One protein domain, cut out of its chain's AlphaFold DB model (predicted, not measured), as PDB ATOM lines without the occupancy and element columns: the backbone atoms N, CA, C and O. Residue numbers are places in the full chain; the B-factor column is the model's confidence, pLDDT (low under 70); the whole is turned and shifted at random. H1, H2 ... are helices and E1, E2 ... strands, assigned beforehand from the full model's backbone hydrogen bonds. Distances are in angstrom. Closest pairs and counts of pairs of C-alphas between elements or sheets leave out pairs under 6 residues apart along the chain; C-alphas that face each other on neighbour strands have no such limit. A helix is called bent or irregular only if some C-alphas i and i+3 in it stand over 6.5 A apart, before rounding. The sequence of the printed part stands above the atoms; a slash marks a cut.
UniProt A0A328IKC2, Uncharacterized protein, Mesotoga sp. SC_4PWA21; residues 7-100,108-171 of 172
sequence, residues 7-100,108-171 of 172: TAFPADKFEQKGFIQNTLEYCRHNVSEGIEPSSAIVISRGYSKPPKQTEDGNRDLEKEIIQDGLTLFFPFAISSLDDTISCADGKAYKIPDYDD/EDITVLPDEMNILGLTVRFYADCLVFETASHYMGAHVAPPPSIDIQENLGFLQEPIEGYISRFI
ATOM      1  N   THR A   7     166.991 144.753 144.497       88.81
ATOM      2  CA  THR A   7     165.708 145.450 144.466       88.81
ATOM      3  C   THR A   7     165.304 145.811 145.882       88.81
ATOM      4  O   THR A   7     165.301 144.970 146.777       88.81
ATOM      5  N   ALA A   8     164.981 147.082 146.100       94.00
ATOM      6  CA  ALA A   8     164.555 147.588 147.393       94.00
ATOM      7  C   ALA A   8     163.112 148.083 147.310       94.00
ATOM      8  O   ALA A   8     162.768 148.866 146.423       94.00
ATOM      9  N   PHE A   9     162.291 147.663 148.267       95.38
ATOM     10  CA  PHE A   9     160.908 148.107 148.393       95.38
ATOM     11  C   PHE A   9     160.700 148.744 149.764       95.38
ATOM     12  O   PHE A   9     161.114 148.145 150.761       95.38
ATOM     13  N   PRO A  10     160.045 149.916 149.858       96.50
ATOM     14  CA  PRO A  10     159.596 150.437 151.142       96.50
ATOM     15  C   PRO A  10     158.756 149.385 151.872       96.50
ATOM     16  O   PRO A  10     157.901 148.744 151.257       96.50
ATOM     17  N   ALA A  11     158.990 149.190 153.170       93.88
ATOM     18  CA  ALA A  11     158.311 148.127 153.916       93.88
ATOM     19  C   ALA A  11     156.782 148.310 153.977       93.88
ATOM     20  O   ALA A  11     156.050 147.332 154.068       93.88
ATOM     21  N   ASP A  12     156.282 149.543 153.859       95.56
ATOM     22  CA  ASP A  12     154.848 149.852 153.777       95.56
ATOM     23  C   ASP A  12     154.245 149.649 152.371       95.56
ATOM     24  O   ASP A  12     153.037 149.808 152.186       95.56
ATOM     25  N   LYS A  13     155.075 149.310 151.376       96.56
ATOM     26  CA  LYS A  13     154.699 149.039 149.977       96.56
ATOM     27  C   LYS A  13     154.907 147.588 149.561       96.56
ATOM     28  O   LYS A  13     154.733 147.265 148.389       96.56
ATOM     29  N   PHE A  14     155.268 146.722 150.502       97.19
ATOM     30  CA  PHE A  14     155.519 145.314 150.244       97.19
ATOM     31  C   PHE A  14     154.737 144.440 151.226       97.19
ATOM     32  O   PHE A  14     154.781 144.631 152.438       97.19
ATOM     33  N   GLU A  15     154.024 143.451 150.703       97.62
ATOM     34  CA  GLU A  15     153.215 142.506 151.461       97.62
ATOM     35  C   GLU A  15     154.109 141.379 152.012       97.62
ATOM     36  O   GLU A  15     154.129 140.242 151.536       97.62
ATOM     37  N   GLN A  16     154.920 141.726 153.016       96.56
ATOM     38  CA  GLN A  16     155.939 140.835 153.579       96.56
ATOM     39  C   GLN A  16     155.347 139.545 154.160       96.56
ATOM     40  O   GLN A  16     155.968 138.484 154.062       96.56
ATOM     41  N   LYS A  17     154.151 139.613 154.756       96.56
ATOM     42  CA  LYS A  17     153.518 138.448 155.383       96.56
ATOM     43  C   LYS A  17     153.124 137.409 154.345       96.56
ATOM     44  O   LYS A  17     153.445 136.239 154.545       96.56
ATOM     45  N   GLY A  18     152.499 137.798 153.239       97.56
ATOM     46  CA  GLY A  18     152.192 136.865 152.158       97.56
ATOM     47  C   GLY A  18     153.430 136.371 151.431       97.56
ATOM     48  O   GLY A  18     153.455 135.193 151.087       97.56
ATOM     49  N   PHE A  19     154.484 137.181 151.276       98.00
ATOM     50  CA  PHE A  19     155.767 136.691 150.748       98.00
ATOM     51  C   PHE A  19     156.334 135.553 151.614       98.00
ATOM     52  O   PHE A  19     156.654 134.472 151.110       98.00
ATOM     53  N   ILE A  20     156.388 135.763 152.935       97.50
ATOM     54  CA  ILE A  20     156.858 134.757 153.895       97.50
ATOM     55  C   ILE A  20     155.960 133.515 153.858       97.50
ATOM     56  O   ILE A  20     156.463 132.399 153.741       97.50
ATOM     57  N   GLN A  21     154.639 133.686 153.934       96.81
ATOM     58  CA  GLN A  21     153.687 132.571 153.936       96.81
ATOM     59  C   GLN A  21     153.756 131.754 152.647       96.81
ATOM     60  O   GLN A  21     153.742 130.526 152.697       96.81
ATOM     61  N   ASN A  22     153.865 132.422 151.500       97.50
ATOM     62  CA  ASN A  22     153.968 131.761 150.213       97.50
ATOM     63  C   ASN A  22     155.287 130.980 150.087       97.50
ATOM     64  O   ASN A  22     155.269 129.825 149.665       97.50
ATOM     65  N   THR A  23     156.407 131.550 150.544       96.56
ATOM     66  CA  THR A  23     157.685 130.825 150.558       96.56
ATOM     67  C   THR A  23     157.650 129.634 151.519       96.56
ATOM     68  O   THR A  23     158.159 128.565 151.190       96.56
ATOM     69  N   LEU A  24     157.024 129.766 152.693       95.06
ATOM     70  CA  LEU A  24     156.855 128.655 153.637       95.06
ATOM     71  C   LEU A  24     155.995 127.527 153.053       95.06
ATOM     72  O   LEU A  24     156.293 126.355 153.285       95.06
ATOM     73  N   GLU A  25     154.957 127.861 152.284       94.81
ATOM     74  CA  GLU A  25     154.162 126.875 151.549       94.81
ATOM     75  C   GLU A  25     155.025 126.127 150.532       94.81
ATOM     76  O   GLU A  25     155.000 124.898 150.489       94.81
ATOM     77  N   TYR A  26     155.841 126.848 149.761       94.56
ATOM     78  CA  TYR A  26     156.795 126.235 148.841       94.56
ATOM     79  C   TYR A  26     157.783 125.320 149.580       94.56
ATOM     80  O   TYR A  26     157.952 124.164 149.197       94.56
ATOM     81  N   CYS A  27     158.364 125.776 150.693       92.56
ATOM     82  CA  CYS A  27     159.277 124.969 151.505       92.56
ATOM     83  C   CYS A  27     158.605 123.684 152.002       92.56
ATOM     84  O   CYS A  27     159.210 122.621 151.929       92.56
ATOM     85  N   ARG A  28     157.339 123.745 152.441       92.25
ATOM     86  CA  ARG A  28     156.598 122.574 152.939       92.25
ATOM     87  C   ARG A  28     156.503 121.443 151.917       92.25
ATOM     88  O   ARG A  28     156.523 120.283 152.310       92.25
ATOM     89  N   HIS A  29     156.411 121.772 150.632       89.56
ATOM     90  CA  HIS A  29     156.350 120.781 149.557       89.56
ATOM     91  C   HIS A  29     157.721 120.196 149.189       89.56
ATOM     92  O   HIS A  29     157.770 119.166 148.523       89.56
ATOM     93  N   ASN A  30     158.815 120.844 149.602       86.69
ATOM     94  CA  ASN A  30     160.178 120.501 149.189       86.69
ATOM     95  C   ASN A  30     161.061 119.975 150.332       86.69
ATOM     96  O   ASN A  30     162.149 119.467 150.078       86.69
ATOM     97  N   VAL A  31     160.615 120.066 151.587       86.19
ATOM     98  CA  VAL A  31     161.284 119.423 152.727       86.19
ATOM     99  C   VAL A  31     160.702 118.035 152.992       86.19
ATOM    100  O   VAL A  31     159.552 117.748 152.668       86.19
ATOM    101  N   SER A  32     161.500 117.153 153.598       85.81
ATOM    102  CA  SER A  32     161.027 115.824 154.005       85.81
ATOM    103  C   SER A  32     159.923 115.906 155.065       85.81
ATOM    104  O   SER A  32     159.868 116.846 155.860       85.81
ATOM    105  N   GLU A  33     159.064 114.887 155.114       85.94
ATOM    106  CA  GLU A  33     158.011 114.786 156.126       85.94
ATOM    107  C   GLU A  33     158.590 114.897 157.549       85.94
ATOM    108  O   GLU A  33     159.598 114.274 157.882       85.94
ATOM    109  N   GLY A  34     157.949 115.711 158.392       83.88
ATOM    110  CA  GLY A  34     158.388 115.959 159.767       83.88
ATOM    111  C   GLY A  34     159.482 117.021 159.917       83.88
ATOM    112  O   GLY A  34     159.813 117.367 161.049       83.88
ATOM    113  N   ILE A  35     160.009 117.567 158.816       87.38
ATOM    114  CA  ILE A  35     160.900 118.730 158.840       87.38
ATOM    115  C   ILE A  35     160.070 120.012 158.824       87.38
ATOM    116  O   ILE A  35     159.157 120.183 158.018       87.38
ATOM    117  N   GLU A  36     160.410 120.933 159.722       90.56
ATOM    118  CA  GLU A  36     159.796 122.253 159.776       90.56
ATOM    119  C   GLU A  36     160.110 123.050 158.491       90.56
ATOM    120  O   GLU A  36     161.290 123.276 158.204       90.56
ATOM    121  N   PRO A  37     159.111 123.560 157.742       92.06
ATOM    122  CA  PRO A  37     159.350 124.321 156.512       92.06
ATOM    123  C   PRO A  37     160.248 125.546 156.705       92.06
ATOM    124  O   PRO A  37     161.071 125.853 155.845       92.06
ATOM    125  N   SER A  38     160.137 126.232 157.848       93.31
ATOM    126  CA  SER A  38     160.969 127.404 158.142       93.31
ATOM    127  C   SER A  38     162.460 127.078 158.320       93.31
ATOM    128  O   SER A  38     163.282 127.989 158.232       93.31
ATOM    129  N   SER A  39     162.846 125.808 158.493       90.88
ATOM    130  CA  SER A  39     164.258 125.393 158.556       90.88
ATOM    131  C   SER A  39     165.001 125.561 157.221       90.88
ATOM    132  O   SER A  39     166.217 125.761 157.219       90.88
ATOM    133  N   ALA A  40     164.274 125.567 156.094       91.38
ATOM    134  CA  ALA A  40     164.828 125.829 154.763       91.38
ATOM    135  C   ALA A  40     165.185 127.313 154.540       91.38
ATOM    136  O   ALA A  40     165.933 127.639 153.617       91.38
ATOM    137  N   ILE A  41     164.686 128.216 155.394       95.12
ATOM    138  CA  ILE A  41     164.979 129.653 155.341       95.12
ATOM    139  C   ILE A  41     166.169 129.938 156.254       95.12
ATOM    140  O   ILE A  41     166.025 130.105 157.464       95.12
ATOM    141  N   VAL A  42     167.379 129.968 155.715       94.50
ATOM    142  CA  VAL A  42     168.596 130.035 156.541       94.50
ATOM    143  C   VAL A  42     169.025 131.473 156.839       94.50
ATOM    144  O   VAL A  42     168.747 132.397 156.077       94.50
ATOM    145  N   ILE A  43     169.736 131.683 157.948       95.62
ATOM    146  CA  ILE A  43     170.303 132.995 158.281       95.62
ATOM    147  C   ILE A  43     171.628 133.155 157.531       95.62
ATOM    148  O   ILE A  43     172.592 132.425 157.791       95.62
ATOM    149  N   SER A  44     171.702 134.147 156.646       93.88
ATOM    150  CA  SER A  44     172.954 134.556 156.015       93.88
ATOM    151  C   SER A  44     173.843 135.271 157.029       93.88
ATOM    152  O   SER A  44     173.419 136.183 157.740       93.88
ATOM    153  N   ARG A  45     175.113 134.857 157.106       88.62
ATOM    154  CA  ARG A  45     176.126 135.472 157.985       88.62
ATOM    155  C   ARG A  45     177.079 136.401 157.226       88.62
ATOM    156  O   ARG A  45     178.109 136.808 157.776       88.62
ATOM    157  N   GLY A  46     176.728 136.727 155.985       80.19
ATOM    158  CA  GLY A  46     177.568 137.391 154.993       80.19
ATOM    159  C   GLY A  46     178.037 136.416 153.913       80.19
ATOM    160  O   GLY A  46     178.096 135.210 154.150       80.19
ATOM    161  N   TYR A  47     178.371 136.956 152.743       75.38
ATOM    162  CA  TYR A  47     178.711 136.150 151.573       75.38
ATOM    163  C   TYR A  47     179.930 135.262 151.804       75.38
ATOM    164  O   TYR A  47     180.845 135.620 152.559       75.38
ATOM    165  N   SER A  48     179.882 134.068 151.211       76.19
ATOM    166  CA  SER A  48     180.893 133.015 151.349       76.19
ATOM    167  C   SER A  48     181.169 132.563 152.795       76.19
ATOM    168  O   SER A  48     182.185 131.922 153.078       76.19
ATOM    169  N   LYS A  49     180.278 132.887 153.745       82.94
ATOM    170  CA  LYS A  49     180.321 132.364 155.117       82.94
ATOM    171  C   LYS A  49     179.256 131.287 155.302       82.94
ATOM    172  O   LYS A  49     178.160 131.436 154.762       82.94
ATOM    173  N   PRO A  50     179.525 130.275 156.147       88.31
ATOM    174  CA  PRO A  50     178.534 129.268 156.484       88.31
ATOM    175  C   PRO A  50     177.237 129.902 156.995       88.31
ATOM    176  O   PRO A  50     177.281 130.623 158.008       88.31
ATOM    177  N   PRO A  51     176.098 129.661 156.323       91.75
ATOM    178  CA  PRO A  51     174.811 130.094 156.828       91.75
ATOM    179  C   PRO A  51     174.491 129.368 158.133       91.75
ATOM    180  O   PRO A  51     175.037 128.305 158.444       91.75
ATOM    181  N   LYS A  52     173.604 129.957 158.932       91.12
ATOM    182  CA  LYS A  52     173.098 129.324 160.149       91.12
ATOM    183  C   LYS A  52     171.703 128.772 159.876       91.12
ATOM    184  O   LYS A  52     170.766 129.538 159.661       91.12
ATOM    185  N   GLN A  53     171.584 127.450 159.931       84.44
ATOM    186  CA  GLN A  53     170.297 126.764 159.995       84.44
ATOM    187  C   GLN A  53     169.715 126.853 161.407       84.44
ATOM    188  O   GLN A  53     170.436 127.002 162.400       84.44
ATOM    189  N   THR A  54     168.395 126.779 161.488       81.19
ATOM    190  CA  THR A  54     167.651 126.770 162.743       81.19
ATOM    191  C   THR A  54     166.500 125.790 162.619       81.19
ATOM    192  O   THR A  54     165.742 125.837 161.657       81.19
ATOM    193  N   GLU A  55     166.399 124.900 163.599       74.88
ATOM    194  CA  GLU A  55     165.365 123.864 163.680       74.88
ATOM    195  C   GLU A  55     164.164 124.317 164.530       74.88
ATOM    196  O   GLU A  55     163.294 123.517 164.863       74.88
ATOM    197  N   ASP A  56     164.115 125.594 164.926       74.56
ATOM    198  CA  ASP A  56     163.000 126.131 165.706       74.56
ATOM    199  C   ASP A  56     161.730 126.246 164.845       74.56
ATOM    200  O   ASP A  56     161.679 127.018 163.889       74.56
ATOM    201  N   GLY A  57     160.693 125.490 165.219       69.56
ATOM    202  CA  GLY A  57     159.358 125.508 164.612       69.56
ATOM    203  C   GLY A  57     158.582 126.814 164.768       69.56
ATOM    204  O   GLY A  57     157.605 127.032 164.062       69.56
ATOM    205  N   ASN A  58     158.990 127.691 165.686       82.19
ATOM    206  CA  ASN A  58     158.221 128.882 166.057       82.19
ATOM    207  C   ASN A  58     158.905 130.188 165.640       82.19
ATOM    208  O   ASN A  58     158.798 131.202 166.335       82.19
ATOM    209  N   ARG A  59     159.628 130.173 164.519       91.75
ATOM    210  CA  ARG A  59     160.320 131.362 164.018       91.75
ATOM    211  C   ARG A  59     159.351 132.453 163.596       91.75
ATOM    212  O   ARG A  59     158.460 132.242 162.776       91.75
ATOM    213  N   ASP A  60     159.606 133.651 164.102       94.56
ATOM    214  CA  ASP A  60     158.978 134.880 163.633       94.56
ATOM    215  C   ASP A  60     159.906 135.540 162.605       94.56
ATOM    216  O   ASP A  60     160.760 136.359 162.937       94.56
ATOM    217  N   LEU A  61     159.766 135.128 161.343       96.25
ATOM    218  CA  LEU A  61     160.637 135.573 160.249       96.25
ATOM    219  C   LEU A  61     160.508 137.079 159.964       96.25
ATOM    220  O   LEU A  61     161.470 137.706 159.526       96.25
ATOM    221  N   GLU A  62     159.343 137.678 160.230       96.38
ATOM    222  CA  GLU A  62     159.136 139.125 160.097       96.38
ATOM    223  C   GLU A  62     159.953 139.872 161.155       96.38
ATOM    224  O   GLU A  62     160.713 140.791 160.829       96.38
ATOM    225  N   LYS A  63     159.863 139.428 162.414       96.19
ATOM    226  CA  LYS A  63     160.680 139.954 163.506       96.19
ATOM    227  C   LYS A  63     162.172 139.764 163.245       96.19
ATOM    228  O   LYS A  63     162.935 140.705 163.464       96.19
ATOM    229  N   GLU A  64     162.586 138.589 162.779       96.75
ATOM    230  CA  GLU A  64     163.992 138.298 162.493       96.75
ATOM    231  C   GLU A  64     164.582 139.280 161.467       96.75
ATOM    232  O   GLU A  64     165.695 139.774 161.649       96.75
ATOM    233  N   ILE A  65     163.820 139.616 160.419       96.94
ATOM    234  CA  ILE A  65     164.243 140.574 159.386       96.94
ATOM    235  C   ILE A  65     164.239 142.010 159.925       96.94
ATOM    236  O   ILE A  65     165.225 142.728 159.759       96.94
ATOM    237  N   ILE A  66     163.139 142.447 160.548       95.88
ATOM    238  CA  ILE A  66     162.928 143.863 160.893       95.88
ATOM    239  C   ILE A  66     163.579 144.234 162.228       95.88
ATOM    240  O   ILE A  66     164.288 145.233 162.316       95.88
ATOM    241  N   GLN A  67     163.294 143.473 163.286       95.44
ATOM    242  CA  GLN A  67     163.687 143.823 164.655       95.44
ATOM    243  C   GLN A  67     165.080 143.296 164.989       95.44
ATOM    244  O   GLN A  67     165.890 144.031 165.553       95.44
ATOM    245  N   ASP A  68     165.362 142.042 164.628       96.00
ATOM    246  CA  ASP A  68     166.659 141.419 164.914       96.00
ATOM    247  C   ASP A  68     167.716 141.786 163.849       96.00
ATOM    248  O   ASP A  68     168.910 141.545 164.048       96.00
ATOM    249  N   GLY A  69     167.293 142.407 162.738       95.19
ATOM    250  CA  GLY A  69     168.168 142.922 161.682       95.19
ATOM    251  C   GLY A  69     168.920 141.829 160.923       95.19
ATOM    252  O   GLY A  69     170.034 142.060 160.443       95.19
ATOM    253  N   LEU A  70     168.358 140.621 160.856       96.25
ATOM    254  CA  LEU A  70     168.981 139.485 160.194       96.25
ATOM    255  C   LEU A  70     168.801 139.562 158.675       96.25
ATOM    256  O   LEU A  70     167.812 140.073 158.157       96.25
ATOM    257  N   THR A  71     169.776 139.005 157.958       97.00
ATOM    258  CA  THR A  71     169.631 138.689 156.534       97.00
ATOM    259  C   THR A  71     169.222 137.231 156.417       97.00
ATOM    260  O   THR A  71     169.958 136.349 156.865       97.00
ATOM    261  N   LEU A  72     168.059 136.969 155.834       97.44
ATOM    262  CA  LEU A  72     167.527 135.618 155.662       97.44
ATOM    263  C   LEU A  72     167.553 135.224 154.190       97.44
ATOM    264  O   LEU A  72     167.297 136.060 153.332       97.44
ATOM    265  N   PHE A  73     167.848 133.962 153.898       97.06
ATOM    266  CA  PHE A  73     167.768 133.395 152.556       97.06
ATOM    267  C   PHE A  73     166.442 132.657 152.381       97.06
ATOM    268  O   PHE A  73     166.169 131.698 153.100       97.06
ATOM    269  N   PHE A  74     165.642 133.101 151.421       97.12
ATOM    270  CA  PHE A  74     164.366 132.517 151.032       97.12
ATOM    271  C   PHE A  74     164.563 131.702 149.751       97.12
ATOM    272  O   PHE A  74     164.943 132.280 148.729       97.12
ATOM    273  N   PRO A  75     164.337 130.377 149.775       95.75
ATOM    274  CA  PRO A  75     164.522 129.549 148.594       95.75
ATOM    275  C   PRO A  75     163.454 129.849 147.537       95.75
ATOM    276  O   PRO A  75     162.276 130.011 147.855       95.75
ATOM    277  N   PHE A  76     163.874 129.886 146.275       95.31
ATOM    278  CA  PHE A  76     163.002 130.062 145.116       95.31
ATOM    279  C   PHE A  76     162.953 128.807 144.243       95.31
ATOM    280  O   PHE A  76     161.875 128.450 143.789       95.31
ATOM    281  N   ALA A  77     164.083 128.130 144.030       92.25
ATOM    282  CA  ALA A  77     164.192 126.922 143.215       92.25
ATOM    283  C   ALA A  77     165.133 125.909 143.890       92.25
ATOM    284  O   ALA A  77     166.311 126.216 144.076       92.25
ATOM    285  N   ILE A  78     164.609 124.739 144.291       78.88
ATOM    286  CA  ILE A  78     165.310 123.782 145.176       78.88
ATOM    287  C   ILE A  78     165.882 122.545 144.462       78.88
ATOM    288  O   ILE A  78     166.908 122.069 144.913       78.88
ATOM    289  N   SER A  79     165.314 122.039 143.367       70.69
ATOM    290  CA  SER A  79     166.001 121.160 142.394       70.69
ATOM    291  C   SER A  79     165.044 120.800 141.250       70.69
ATOM    292  O   SER A  79     163.874 121.209 141.248       70.69
ATOM    293  N   SER A  80     165.550 120.044 140.271       58.75
ATOM    294  CA  SER A  80     164.790 119.520 139.143       58.75
ATOM    295  C   SER A  80     164.411 118.045 139.279       58.75
ATOM    296  O   SER A  80     165.251 117.213 139.618       58.75
ATOM    297  N   LEU A  81     163.184 117.709 138.880       60.72
ATOM    298  CA  LEU A  81     162.810 116.367 138.428       60.72
ATOM    299  C   LEU A  81     162.509 116.473 136.924       60.72
ATOM    300  O   LEU A  81     161.834 117.414 136.503       60.72
ATOM    301  N   ASP A  82     163.025 115.537 136.127       65.44
ATOM    302  CA  ASP A  82     162.734 115.410 134.689       65.44
ATOM    303  C   ASP A  82     162.959 116.704 133.867       65.44
ATOM    304  O   ASP A  82     162.039 117.220 133.235       65.44
ATOM    305  N   ASP A  83     164.178 117.261 133.900       76.62
ATOM    306  CA  ASP A  83     164.607 118.451 133.129       76.62
ATOM    307  C   ASP A  83     163.802 119.743 133.391       76.62
ATOM    308  O   ASP A  83     163.834 120.697 132.605       76.62
ATOM    309  N   THR A  84     163.071 119.807 134.509       85.00
ATOM    310  CA  THR A  84     162.290 120.988 134.904       85.00
ATOM    311  C   THR A  84     162.619 121.459 136.309       85.00
ATOM    312  O   THR A  84     162.811 120.652 137.206       85.00
ATOM    313  N   ILE A  85     162.634 122.773 136.524       87.62
ATOM    314  CA  ILE A  85     162.902 123.409 137.816       87.62
ATOM    315  C   ILE A  85     161.589 123.907 138.416       87.62
ATOM    316  O   ILE A  85     160.955 124.812 137.868       87.62
ATOM    317  N   SER A  86     161.198 123.344 139.560       89.31
ATOM    318  CA  SER A  86     160.012 123.787 140.304       89.31
ATOM    319  C   SER A  86     160.330 125.006 141.164       89.31
ATOM    320  O   SER A  86     161.229 124.957 142.007       89.31
ATOM    321  N   CYS A  87     159.570 126.082 140.981       93.69
ATOM    322  CA  CYS A  87     159.832 127.376 141.604       93.69
ATOM    323  C   CYS A  87     158.751 127.786 142.619       93.69
ATOM    324  O   CYS A  87     157.594 127.365 142.538       93.69
ATOM    325  N   ALA A  88     159.111 128.671 143.554       94.94
ATOM    326  CA  ALA A  88     158.218 129.209 144.587       94.94
ATOM    327  C   ALA A  88     157.041 130.015 144.019       94.94
ATOM    328  O   ALA A  88     156.024 130.213 144.680       94.94
ATOM    329  N   ASP A  89     157.132 130.426 142.757       94.75
ATOM    330  CA  ASP A  89     156.046 131.072 142.036       94.75
ATOM    331  C   ASP A  89     154.898 130.111 141.645       94.75
ATOM    332  O   ASP A  89     153.891 130.564 141.085       94.75
ATOM    333  N   GLY A  90     155.045 128.818 141.960       91.88
ATOM    334  CA  GLY A  90     154.077 127.747 141.732       91.88
ATOM    335  C   GLY A  90     154.177 127.089 140.356       91.88
ATOM    336  O   GLY A  90     153.307 126.288 140.011       91.88
ATOM    337  N   LYS A  91     155.185 127.436 139.546       92.31
ATOM    338  CA  LYS A  91     155.384 126.896 138.197       92.31
ATOM    339  C   LYS A  91     156.643 126.037 138.119       92.31
ATOM    340  O   LYS A  91     157.534 126.122 138.960       92.31
ATOM    341  N   ALA A  92     156.705 125.226 137.068       90.44
ATOM    342  CA  ALA A  92     157.898 124.492 136.673       90.44
ATOM    343  C   ALA A  92     158.420 125.042 135.340       90.44
ATOM    344  O   ALA A  92     157.634 125.286 134.420       90.44
ATOM    345  N   TYR A  93     159.732 125.237 135.244       88.50
ATOM    346  CA  TYR A  93     160.397 125.803 134.070       88.50
ATOM    347  C   TYR A  93     161.332 124.771 133.452       88.50
ATOM    348  O   TYR A  93     162.131 124.172 134.167       88.50
ATOM    349  N   LYS A  94     161.235 124.550 132.137       86.00
ATOM    350  CA  LYS A  94     162.121 123.615 131.432       86.00
ATOM    351  C   LYS A  94     163.535 124.194 131.373       86.00
ATOM    352  O   LYS A  94     163.694 125.364 131.024       86.00
ATOM    353  N   ILE A  95     164.533 123.371 131.680       83.06
ATOM    354  CA  ILE A  95     165.937 123.710 131.456       83.06
ATOM    355  C   ILE A  95     166.158 123.791 129.933       83.06
ATOM    356  O   ILE A  95     165.761 122.865 129.222       83.06
ATOM    357  N   PRO A  96     166.710 124.896 129.399       77.94
ATOM    358  CA  PRO A  96     167.024 124.997 127.976       77.94
ATOM    359  C   PRO A  96     167.973 123.876 127.528       77.94
ATOM    360  O   PRO A  96     168.953 123.588 128.214       77.94
ATOM    361  N   ASP A  97     167.689 123.259 126.379       70.69
ATOM    362  CA  ASP A  97     168.590 122.290 125.748       70.69
ATOM    363  C   ASP A  97     169.722 123.080 125.059       70.69
ATOM    364  O   ASP A  97     169.458 123.834 124.124       70.69
ATOM    365  N   TYR A  98     170.963 122.954 125.542       62.84
ATOM    366  CA  TYR A  98     172.126 123.694 125.012       62.84
ATOM    367  C   TYR A  98     172.855 122.972 123.864       62.84
ATOM    368  O   TYR A  98     173.841 123.492 123.343       62.84
ATOM    369  N   ASP A  99     172.384 121.793 123.458       53.22
ATOM    370  CA  ASP A  99     172.948 121.057 122.329       53.22
ATOM    371  C   ASP A  99     172.224 121.429 121.017       53.22
ATOM    372  O   ASP A  99     171.007 121.287 120.900       53.22
ATOM    373  N   ASP A 100     173.026 121.822 120.017       47.41
ATOM    374  CA  ASP A 100     172.742 121.808 118.567       47.41
ATOM    375  C   ASP A 100     172.145 123.046 117.853       47.41
ATOM    376  O   ASP A 100     171.439 122.909 116.853       47.41
ATOM    377  N   GLU A 108     172.802 134.097 128.132       52.47
ATOM    378  CA  GLU A 108     173.878 134.167 129.116       52.47
ATOM    379  C   GLU A 108     173.710 133.023 130.125       52.47
ATOM    380  O   GLU A 108     172.693 132.958 130.822       52.47
ATOM    381  N   ASP A 109     174.692 132.118 130.174       59.69
ATOM    382  CA  ASP A 109     174.677 130.932 131.028       59.69
ATOM    383  C   ASP A 109     174.302 131.316 132.461       59.69
ATOM    384  O   ASP A 109     174.955 132.164 133.082       59.69
ATOM    385  N   ILE A 110     173.248 130.695 132.999       64.88
ATOM    386  CA  ILE A 110     172.920 130.824 134.418       64.88
ATOM    387  C   ILE A 110     174.173 130.503 135.240       64.88
ATOM    388  O   ILE A 110     174.830 129.483 135.032       64.88
ATOM    389  N   THR A 111     174.515 131.384 136.181       67.88
ATOM    390  CA  THR A 111     175.790 131.259 136.909       67.88
ATOM    391  C   THR A 111     175.806 130.006 137.794       67.88
ATOM    392  O   THR A 111     176.851 129.386 137.983       67.88
ATOM    393  N   VAL A 112     174.636 129.613 138.312       72.69
ATOM    394  CA  VAL A 112     174.435 128.414 139.132       72.69
ATOM    395  C   VAL A 112     173.090 127.776 138.783       72.69
ATOM    396  O   VAL A 112     172.042 128.385 139.000       72.69
ATOM    397  N   LEU A 113     173.113 126.542 138.274       81.31
ATOM    398  CA  LEU A 113     171.904 125.740 138.080       81.31
ATOM    399  C   LEU A 113     171.418 125.176 139.424       81.31
ATOM    400  O   LEU A 113     172.223 124.593 140.151       81.31
ATOM    401  N   PRO A 114     170.121 125.316 139.753       82.38
ATOM    402  CA  PRO A 114     169.530 124.626 140.890       82.38
ATOM    403  C   PRO A 114     169.650 123.103 140.762       82.38
ATOM    404  O   PRO A 114     169.221 122.529 139.762       82.38
ATOM    405  N   ASP A 115     170.189 122.453 141.787       81.81
ATOM    406  CA  ASP A 115     170.367 121.001 141.873       81.81
ATOM    407  C   ASP A 115     170.268 120.534 143.339       81.81
ATOM    408  O   ASP A 115     169.871 121.294 144.217       81.81
ATOM    409  N   GLU A 116     170.619 119.280 143.630       79.12
ATOM    410  CA  GLU A 116     170.572 118.733 144.998       79.12
ATOM    411  C   GLU A 116     171.462 119.481 146.012       79.12
ATOM    412  O   GLU A 116     171.264 119.348 147.220       79.12
ATOM    413  N   MET A 117     172.460 120.234 145.547       86.25
ATOM    414  CA  MET A 117     173.419 120.963 146.380       86.25
ATOM    415  C   MET A 117     173.279 122.481 146.274       86.25
ATOM    416  O   MET A 117     173.789 123.188 147.144       86.25
ATOM    417  N   ASN A 118     172.627 122.988 145.232       88.69
ATOM    418  CA  ASN A 118     172.517 124.403 144.926       88.69
ATOM    419  C   ASN A 118     171.053 124.815 144.897       88.69
ATOM    420  O   ASN A 118     170.297 124.439 144.008       88.69
ATOM    421  N   ILE A 119     170.670 125.661 145.845       92.38
ATOM    422  CA  ILE A 119     169.338 126.258 145.877       92.38
ATOM    423  C   ILE A 119     169.451 127.690 145.376       92.38
ATOM    424  O   ILE A 119     170.230 128.465 145.929       92.38
ATOM    425  N   LEU A 120     168.653 128.077 144.385       93.69
ATOM    426  CA  LEU A 120     168.537 129.481 143.989       93.69
ATOM    427  C   LEU A 120     167.436 130.158 144.809       93.69
ATOM    428  O   LEU A 120     166.390 129.565 145.077       93.69
ATOM    429  N   GLY A 121     167.657 131.403 145.217       95.19
ATOM    430  CA  GLY A 121     166.732 132.133 146.070       95.19
ATOM    431  C   GLY A 121     167.055 133.613 146.206       95.19
ATOM    432  O   GLY A 121     167.722 134.218 145.365       95.19
ATOM    433  N   LEU A 122     166.542 134.194 147.285       96.00
ATOM    434  CA  LEU A 122     166.641 135.614 147.600       96.00
ATOM    435  C   LEU A 122     167.192 135.782 149.008       96.00
ATOM    436  O   LEU A 122     166.618 135.258 149.961       96.00
ATOM    437  N   THR A 123     168.251 136.565 149.176       96.50
ATOM    438  CA  THR A 123     168.533 137.136 150.492       96.50
ATOM    439  C   THR A 123     167.661 138.360 150.714       96.50
ATOM    440  O   THR A 123     167.582 139.228 149.848       96.50
ATOM    441  N   VAL A 124     167.036 138.433 151.886       97.44
ATOM    442  CA  VAL A 124     166.168 139.533 152.303       97.44
ATOM    443  C   VAL A 124     166.710 140.124 153.593       97.44
ATOM    444  O   VAL A 124     166.968 139.401 154.559       97.44
ATOM    445  N   ARG A 125     166.872 141.446 153.618       96.50
ATOM    446  CA  ARG A 125     167.288 142.206 154.804       96.50
ATOM    447  C   ARG A 125     166.523 143.515 154.907       96.50
ATOM    448  O   ARG A 125     166.137 144.091 153.893       96.50
ATOM    449  N   PHE A 126     166.365 144.018 156.124       97.25
ATOM    450  CA  PHE A 126     165.792 145.339 156.356       97.25
ATOM    451  C   PHE A 126     166.895 146.399 156.440       97.25
ATOM    452  O   PHE A 126     167.862 146.254 157.190       97.25
ATOM    453  N   TYR A 127     166.780 147.463 155.650       95.19
ATOM    454  CA  TYR A 127     167.731 148.572 155.646       95.19
ATOM    455  C   TYR A 127     167.059 149.867 155.200       95.19
ATOM    456  O   TYR A 127     166.418 149.893 154.155       95.19
ATOM    457  N   ALA A 128     167.252 150.946 155.967       94.62
ATOM    458  CA  ALA A 128     166.716 152.278 155.661       94.62
ATOM    459  C   ALA A 128     165.214 152.255 155.299       94.62
ATOM    460  O   ALA A 128     164.812 152.744 154.244       94.62
ATOM    461  N   ASP A 129     164.406 151.627 156.160       95.12
ATOM    462  CA  ASP A 129     162.951 151.463 156.004       95.12
ATOM    463  C   ASP A 129     162.504 150.678 154.756       95.12
ATOM    464  O   ASP A 129     161.322 150.653 154.402       95.12
ATOM    465  N   CYS A 130     163.442 149.979 154.113       96.81
ATOM    466  CA  CYS A 130     163.202 149.149 152.942       96.81
ATOM    467  C   CYS A 130     163.534 147.680 153.216       96.81
ATOM    468  O   CYS A 130     164.493 147.356 153.922       96.81
ATOM    469  N   LEU A 131     162.776 146.785 152.588       97.44
ATOM    470  CA  LEU A 131     163.175 145.399 152.376       97.44
ATOM    471  C   LEU A 131     164.060 145.352 151.132       97.44
ATOM    472  O   LEU A 131     163.633 145.745 150.046       97.44
ATOM    473  N   VAL A 132     165.299 144.905 151.306       96.81
ATOM    474  CA  VAL A 132     166.286 144.754 150.234       96.81
ATOM    475  C   VAL A 132     166.382 143.282 149.870       96.81
ATOM    476  O   VAL A 132     166.645 142.454 150.743       96.81
ATOM    477  N   PHE A 133     166.171 142.992 148.592       96.06
ATOM    478  CA  PHE A 133     166.228 141.671 147.985       96.06
ATOM    479  C   PHE A 133     167.455 141.592 147.086       96.06
ATOM    480  O   PHE A 133     167.653 142.463 146.241       96.06
ATOM    481  N   GLU A 134     168.250 140.542 147.259       94.69
ATOM    482  CA  GLU A 134     169.387 140.229 146.392       94.69
ATOM    483  C   GLU A 134     169.269 138.759 145.975       94.69
ATOM    484  O   GLU A 134     169.012 137.883 146.808       94.69
ATOM    485  N   THR A 135     169.415 138.485 144.685       93.19
ATOM    486  CA  THR A 135     169.395 137.126 144.135       93.19
ATOM    487  C   THR A 135     170.650 136.382 144.566       93.19
ATOM    488  O   THR A 135     171.760 136.899 144.457       93.19
ATOM    489  N   ALA A 136     170.492 135.170 145.094       93.81
ATOM    490  CA  ALA A 136     171.595 134.415 145.673       93.81
ATOM    491  C   ALA A 136     171.429 132.911 145.455       93.81
ATOM    492  O   ALA A 136     170.312 132.413 145.308       93.81
ATOM    493  N   SER A 137     172.538 132.181 145.493       92.88
ATOM    494  CA  SER A 137     172.549 130.729 145.606       92.88
ATOM    495  C   SER A 137     172.947 130.340 147.023       92.88
ATOM    496  O   SER A 137     173.780 130.993 147.649       92.88
ATOM    497  N   HIS A 138     172.335 129.285 147.540       93.31
ATOM    498  CA  HIS A 138     172.753 128.608 148.752       93.31
ATOM    499  C   HIS A 138     173.368 127.273 148.348       93.31
ATOM    500  O   HIS A 138     172.658 126.331 147.995       93.31
ATOM    501  N   TYR A 139     174.694 127.213 148.411       90.56
ATOM    502  CA  TYR A 139     175.430 125.967 148.294       90.56
ATOM    503  C   TYR A 139     175.357 125.232 149.633       90.56
ATOM    504  O   TYR A 139     175.850 125.725 150.651       90.56
ATOM    505  N   MET A 140     174.743 124.053 149.639       87.31
ATOM    506  CA  MET A 140     174.494 123.259 150.845       87.31
ATOM    507  C   MET A 140     175.734 122.513 151.353       87.31
ATOM    508  O   MET A 140     175.709 121.975 152.459       87.31
ATOM    509  N   GLY A 141     176.834 122.531 150.593       77.12
ATOM    510  CA  GLY A 141     178.072 121.838 150.940       77.12
ATOM    511  C   GLY A 141     178.047 120.354 150.586       77.12
ATOM    512  O   GLY A 141     177.100 119.636 150.892       77.12
ATOM    513  N   ALA A 142     179.138 119.868 150.001       67.69
ATOM    514  CA  ALA A 142     179.433 118.442 149.943       67.69
ATOM    515  C   ALA A 142     180.233 118.011 151.188       67.69
ATOM    516  O   ALA A 142     180.715 118.833 151.968       67.69
ATOM    517  N   HIS A 143     180.455 116.702 151.360       60.97
ATOM    518  CA  HIS A 143     181.325 116.156 152.416       60.97
ATOM    519  C   HIS A 143     182.781 116.696 152.391       60.97
ATOM    520  O   HIS A 143     183.552 116.406 153.307       60.97
ATOM    521  N   VAL A 144     183.171 117.477 151.372       68.12
ATOM    522  CA  VAL A 144     184.485 118.117 151.199       68.12
ATOM    523  C   VAL A 144     184.304 119.553 150.677       68.12
ATOM    524  O   VAL A 144     183.272 119.861 150.094       68.12
ATOM    525  N   ALA A 145     185.308 120.412 150.901       71.75
ATOM    526  CA  ALA A 145     185.312 121.843 150.565       71.75
ATOM    527  C   ALA A 145     184.774 122.178 149.148       71.75
ATOM    528  O   ALA A 145     185.053 121.418 148.219       71.75
ATOM    529  N   PRO A 146     184.120 123.347 148.955       74.75
ATOM    530  CA  PRO A 146     183.993 124.460 149.906       74.75
ATOM    531  C   PRO A 146     182.940 124.221 151.005       74.75
ATOM    532  O   PRO A 146     182.121 123.312 150.898       74.75
ATOM    533  N   PRO A 147     182.980 124.975 152.119       83.88
ATOM    534  CA  PRO A 147     181.903 124.926 153.099       83.88
ATOM    535  C   PRO A 147     180.588 125.445 152.489       83.88
ATOM    536  O   PRO A 147     180.624 126.198 151.509       83.88
ATOM    537  N   PRO A 148     179.438 125.116 153.106       88.75
ATOM    538  CA  PRO A 148     178.168 125.715 152.732       88.75
ATOM    539  C   PRO A 148     178.273 127.240 152.733       88.75
ATOM    540  O   PRO A 148     178.968 127.823 153.572       88.75
ATOM    541  N   SER A 149     177.616 127.886 151.785       92.12
ATOM    542  CA  SER A 149     177.757 129.324 151.555       92.12
ATOM    543  C   SER A 149     176.516 129.890 150.888       92.12
ATOM    544  O   SER A 149     175.728 129.165 150.285       92.12
ATOM    545  N   ILE A 150     176.333 131.199 151.052       93.25
ATOM    546  CA  ILE A 150     175.372 131.974 150.278       93.25
ATOM    547  C   ILE A 150     176.164 132.990 149.478       93.25
ATOM    548  O   ILE A 150     176.890 133.790 150.074       93.25
ATOM    549  N   ASP A 151     175.999 132.972 148.162       91.25
ATOM    550  CA  ASP A 151     176.716 133.853 147.250       91.25
ATOM    551  C   ASP A 151     175.738 134.515 146.278       91.25
ATOM    552  O   ASP A 151     174.819 133.878 145.759       91.25
ATOM    553  N   ILE A 152     175.929 135.815 146.053       90.62
ATOM    554  CA  ILE A 152     175.088 136.609 145.156       90.62
ATOM    555  C   ILE A 152     175.210 136.109 143.720       90.62
ATOM    556  O   ILE A 152     176.299 135.774 143.259       90.62
ATOM    557  N   GLN A 153     174.075 136.080 143.030       88.75
ATOM    558  CA  GLN A 153     173.960 135.656 141.642       88.75
ATOM    559  C   GLN A 153     173.530 136.840 140.786       88.75
ATOM    560  O   GLN A 153     172.451 137.392 140.987       88.75
ATOM    561  N   GLU A 154     174.383 137.223 139.839       81.62
ATOM    562  CA  GLU A 154     174.145 138.352 138.928       81.62
ATOM    563  C   GLU A 154     173.349 137.938 137.689       81.62
ATOM    564  O   GLU A 154     172.538 138.715 137.197       81.62
ATOM    565  N   ASN A 155     173.557 136.711 137.203       82.75
ATOM    566  CA  ASN A 155     172.874 136.189 136.028       82.75
ATOM    567  C   ASN A 155     172.084 134.919 136.359       82.75
ATOM    568  O   ASN A 155     172.662 133.860 136.638       82.75
ATOM    569  N   LEU A 156     170.756 135.039 136.285       84.88
ATOM    570  CA  LEU A 156     169.805 133.950 136.501       84.88
ATOM    571  C   LEU A 156     169.347 133.264 135.206       84.88
ATOM    572  O   LEU A 156     168.550 132.324 135.262       84.88
ATOM    573  N   GLY A 157     169.819 133.722 134.044       86.38
ATOM    574  CA  GLY A 157     169.409 133.217 132.738       86.38
ATOM    575  C   GLY A 157     167.883 133.200 132.591       86.38
ATOM    576  O   GLY A 157     167.192 134.176 132.884       86.38
ATOM    577  N   PHE A 158     167.332 132.053 132.196       86.38
ATOM    578  CA  PHE A 158     165.888 131.869 131.998       86.38
ATOM    579  C   PHE A 158     165.036 131.984 133.280       86.38
ATOM    580  O   PHE A 158     163.811 132.055 133.186       86.38
ATOM    581  N   LEU A 159     165.651 132.005 134.471       89.88
ATOM    582  CA  LEU A 159     164.955 132.185 135.753       89.88
ATOM    583  C   LEU A 159     164.844 133.653 136.192       89.88
ATOM    584  O   LEU A 159     164.209 133.930 137.213       89.88
ATOM    585  N   GLN A 160     165.380 134.588 135.402       90.25
ATOM    586  CA  GLN A 160     165.315 136.019 135.686       90.25
ATOM    587  C   GLN A 160     163.873 136.549 135.750       90.25
ATOM    588  O   GLN A 160     163.421 137.039 136.784       90.25
ATOM    589  N   GLU A 161     163.109 136.396 134.667       91.62
ATOM    590  CA  GLU A 161     161.712 136.841 134.637       91.62
ATOM    591  C   GLU A 161     160.831 136.112 135.674       91.62
ATOM    592  O   GLU A 161     160.019 136.773 136.328       91.62
ATOM    593  N   PRO A 162     160.971 134.787 135.893       93.81
ATOM    594  CA  PRO A 162     160.260 134.090 136.963       93.81
ATOM    595  C   PRO A 162     160.447 134.690 138.356       93.81
ATOM    596  O   PRO A 162     159.457 134.869 139.070       93.81
ATOM    597  N   ILE A 163     161.682 135.010 138.760       93.62
ATOM    598  CA  ILE A 163     161.941 135.510 140.116       93.62
ATOM    599  C   ILE A 163     161.456 136.955 140.289       93.62
ATOM    600  O   ILE A 163     160.858 137.294 141.311       93.62
ATOM    601  N   GLU A 164     161.606 137.802 139.269       93.12
ATOM    602  CA  GLU A 164     161.065 139.169 139.273       93.12
ATOM    603  C   GLU A 164     159.531 139.163 139.271       93.12
ATOM    604  O   GLU A 164     158.869 139.876 140.037       93.12
ATOM    605  N   GLY A 165     158.950 138.291 138.448       95.06
ATOM    606  CA  GLY A 165     157.520 138.023 138.384       95.06
ATOM    607  C   GLY A 165     156.964 137.414 139.671       95.06
ATOM    608  O   GLY A 165     155.762 137.493 139.914       95.06
ATOM    609  N   TYR A 166     157.809 136.804 140.501       96.44
ATOM    610  CA  TYR A 166     157.442 136.324 141.825       96.44
ATOM    611  C   TYR A 166     157.412 137.462 142.844       96.44
ATOM    612  O   TYR A 166     156.376 137.686 143.468       96.44
ATOM    613  N   ILE A 167     158.503 138.226 142.954       95.12
ATOM    614  CA  ILE A 167     158.624 139.361 143.884       95.12
ATOM    615  C   ILE A 167     157.523 140.400 143.631       95.12
ATOM    616  O   ILE A 167     156.893 140.887 144.568       95.12
ATOM    617  N   SER A 168     157.245 140.706 142.360       95.12
ATOM    618  CA  SER A 168     156.258 141.723 141.974       95.12
ATOM    619  C   SER A 168     154.822 141.420 142.417       95.12
ATOM    620  O   SER A 168     154.032 142.351 142.559       95.12
ATOM    621  N   ARG A 169     154.479 140.156 142.710       96.06
ATOM    622  CA  ARG A 169     153.149 139.766 143.229       96.06
ATOM    623  C   ARG A 169     152.859 140.326 144.617       96.06
ATOM    624  O   ARG A 169     151.699 140.372 145.012       96.06
ATOM    625  N   PHE A 170     153.903 140.706 145.348       97.38
ATOM    626  CA  PHE A 170     153.812 141.169 146.728       97.38
ATOM    627  C   PHE A 170     153.972 142.687 146.848       97.38
ATOM    628  O   PHE A 170     154.020 143.208 147.957       97.38
ATOM    629  N   ILE A 171     154.048 143.422 145.736       95.75
ATOM    630  CA  ILE A 171     154.060 144.889 145.749       95.75
ATOM    631  C   ILE A 171     152.614 145.399 145.891       95.75
ATOM    632  O   ILE A 171     151.721 144.906 145.199       95.75
TER     633      ILE A 171
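This is residues 7 to 100 and 108 to 171 of the 172 residues of an uncharacterized protein of Mesotoga sp. SC_4PWA21 (UniProt A0A328IKC2). A strongly twisted sheet of eight strands, built round long E3, E6 and E7, has the two longer helices, H1 and H4, packed on it; these meet at their ends in a corner. Short H3 is over one end of the sheet, on the same face as H1, and the hairpin of E4 and E5 is at the other end. The printed part has 158 residues, with four named helices and eight named strands in the order E1 H1 H2 E2 H3 E3 E4 E5 E6 E7 E8 H4; the class is mixed. The sheet is branched, its neighbour pairs antiparallel. The whole is compact, with a radius of gyration of the C-alphas of 15.2 A, and spans 51 by 35 by 29 A.

E6, residues 118 to 127, has E3, residues 71 to 81, on one side (N 74 and O 122, 2.8 A) and E7, residues 130 to 139, on the other side, N 121 and O 136 being 2.8 A apart. On one side of E3 lie E2, residues 42 to 44, with N 44 and O 71 at 2.8 A, and E4, residues 84 to 87, with N 81 and O 84 at 3.4 A. E5, residues 92 to 94, is the neighbour of E4, with N 85 and O 93 at 2.8 A. E7 bends by 55 degrees at residue 135; on one side of it lie E1, residues 7 to 10, with N 9 and O 131 at 2.9 A, and E8, residues 149 to 152, with N 137 and O 151 at 2.9 A. These N and O pairs are within hydrogen-bond range. E3 E4 E5 and E6 E7 E8 are meanders, each strand the antiparallel neighbour of the one before. H1, residues 16 to 30, lies over E3 at a height over the sheet of 8.8 A; their closest C-alphas are those of Thr 23 and Phe 74, 6.9 A apart. H3, residues 61 to 66, is on the same face, at a height of 7.9 A. H4, residues 157 to 170, is on the sheet and irregular, with C-alphas 158 and 161 7.0 A apart. H1 and H4 touch only at their ends, closest at the C-alphas of Phe 19 and Phe 170, 6.3 A. H2, residues 37 to 40, only grazes the sheet and touches H1, closest at the C-alphas of Pro 37 and Arg 28, 4.8 A. Every O i to N i+4 pair is within hydrogen-bond range in H1 and H3, and 6 of 10 in H4; H2 is too short for one.

E3 is 29.5 A long, E6 26.9 A, E7 26.6 A, H4 22.4 A and H1 21.2 A. E1 begins at C-alpha 7 (165.708, 145.450, 144.466), and H4 ends at C-alpha 170 (153.812, 141.169, 146.728).

The two C-alphas farthest apart are those of Gln 67 and Asp 100, 51.9 A. Residues 101 to 107 are not printed; C-alphas 100 and 108 are 16.3 A apart across the cut. The link from E2 to H3 is long, with 16 residues. The mean pLDDT of the printed part is 88.0; it is under 70 at residues 57, 80 to 82, 98 to 100, 108 to 111 and 142 to 144.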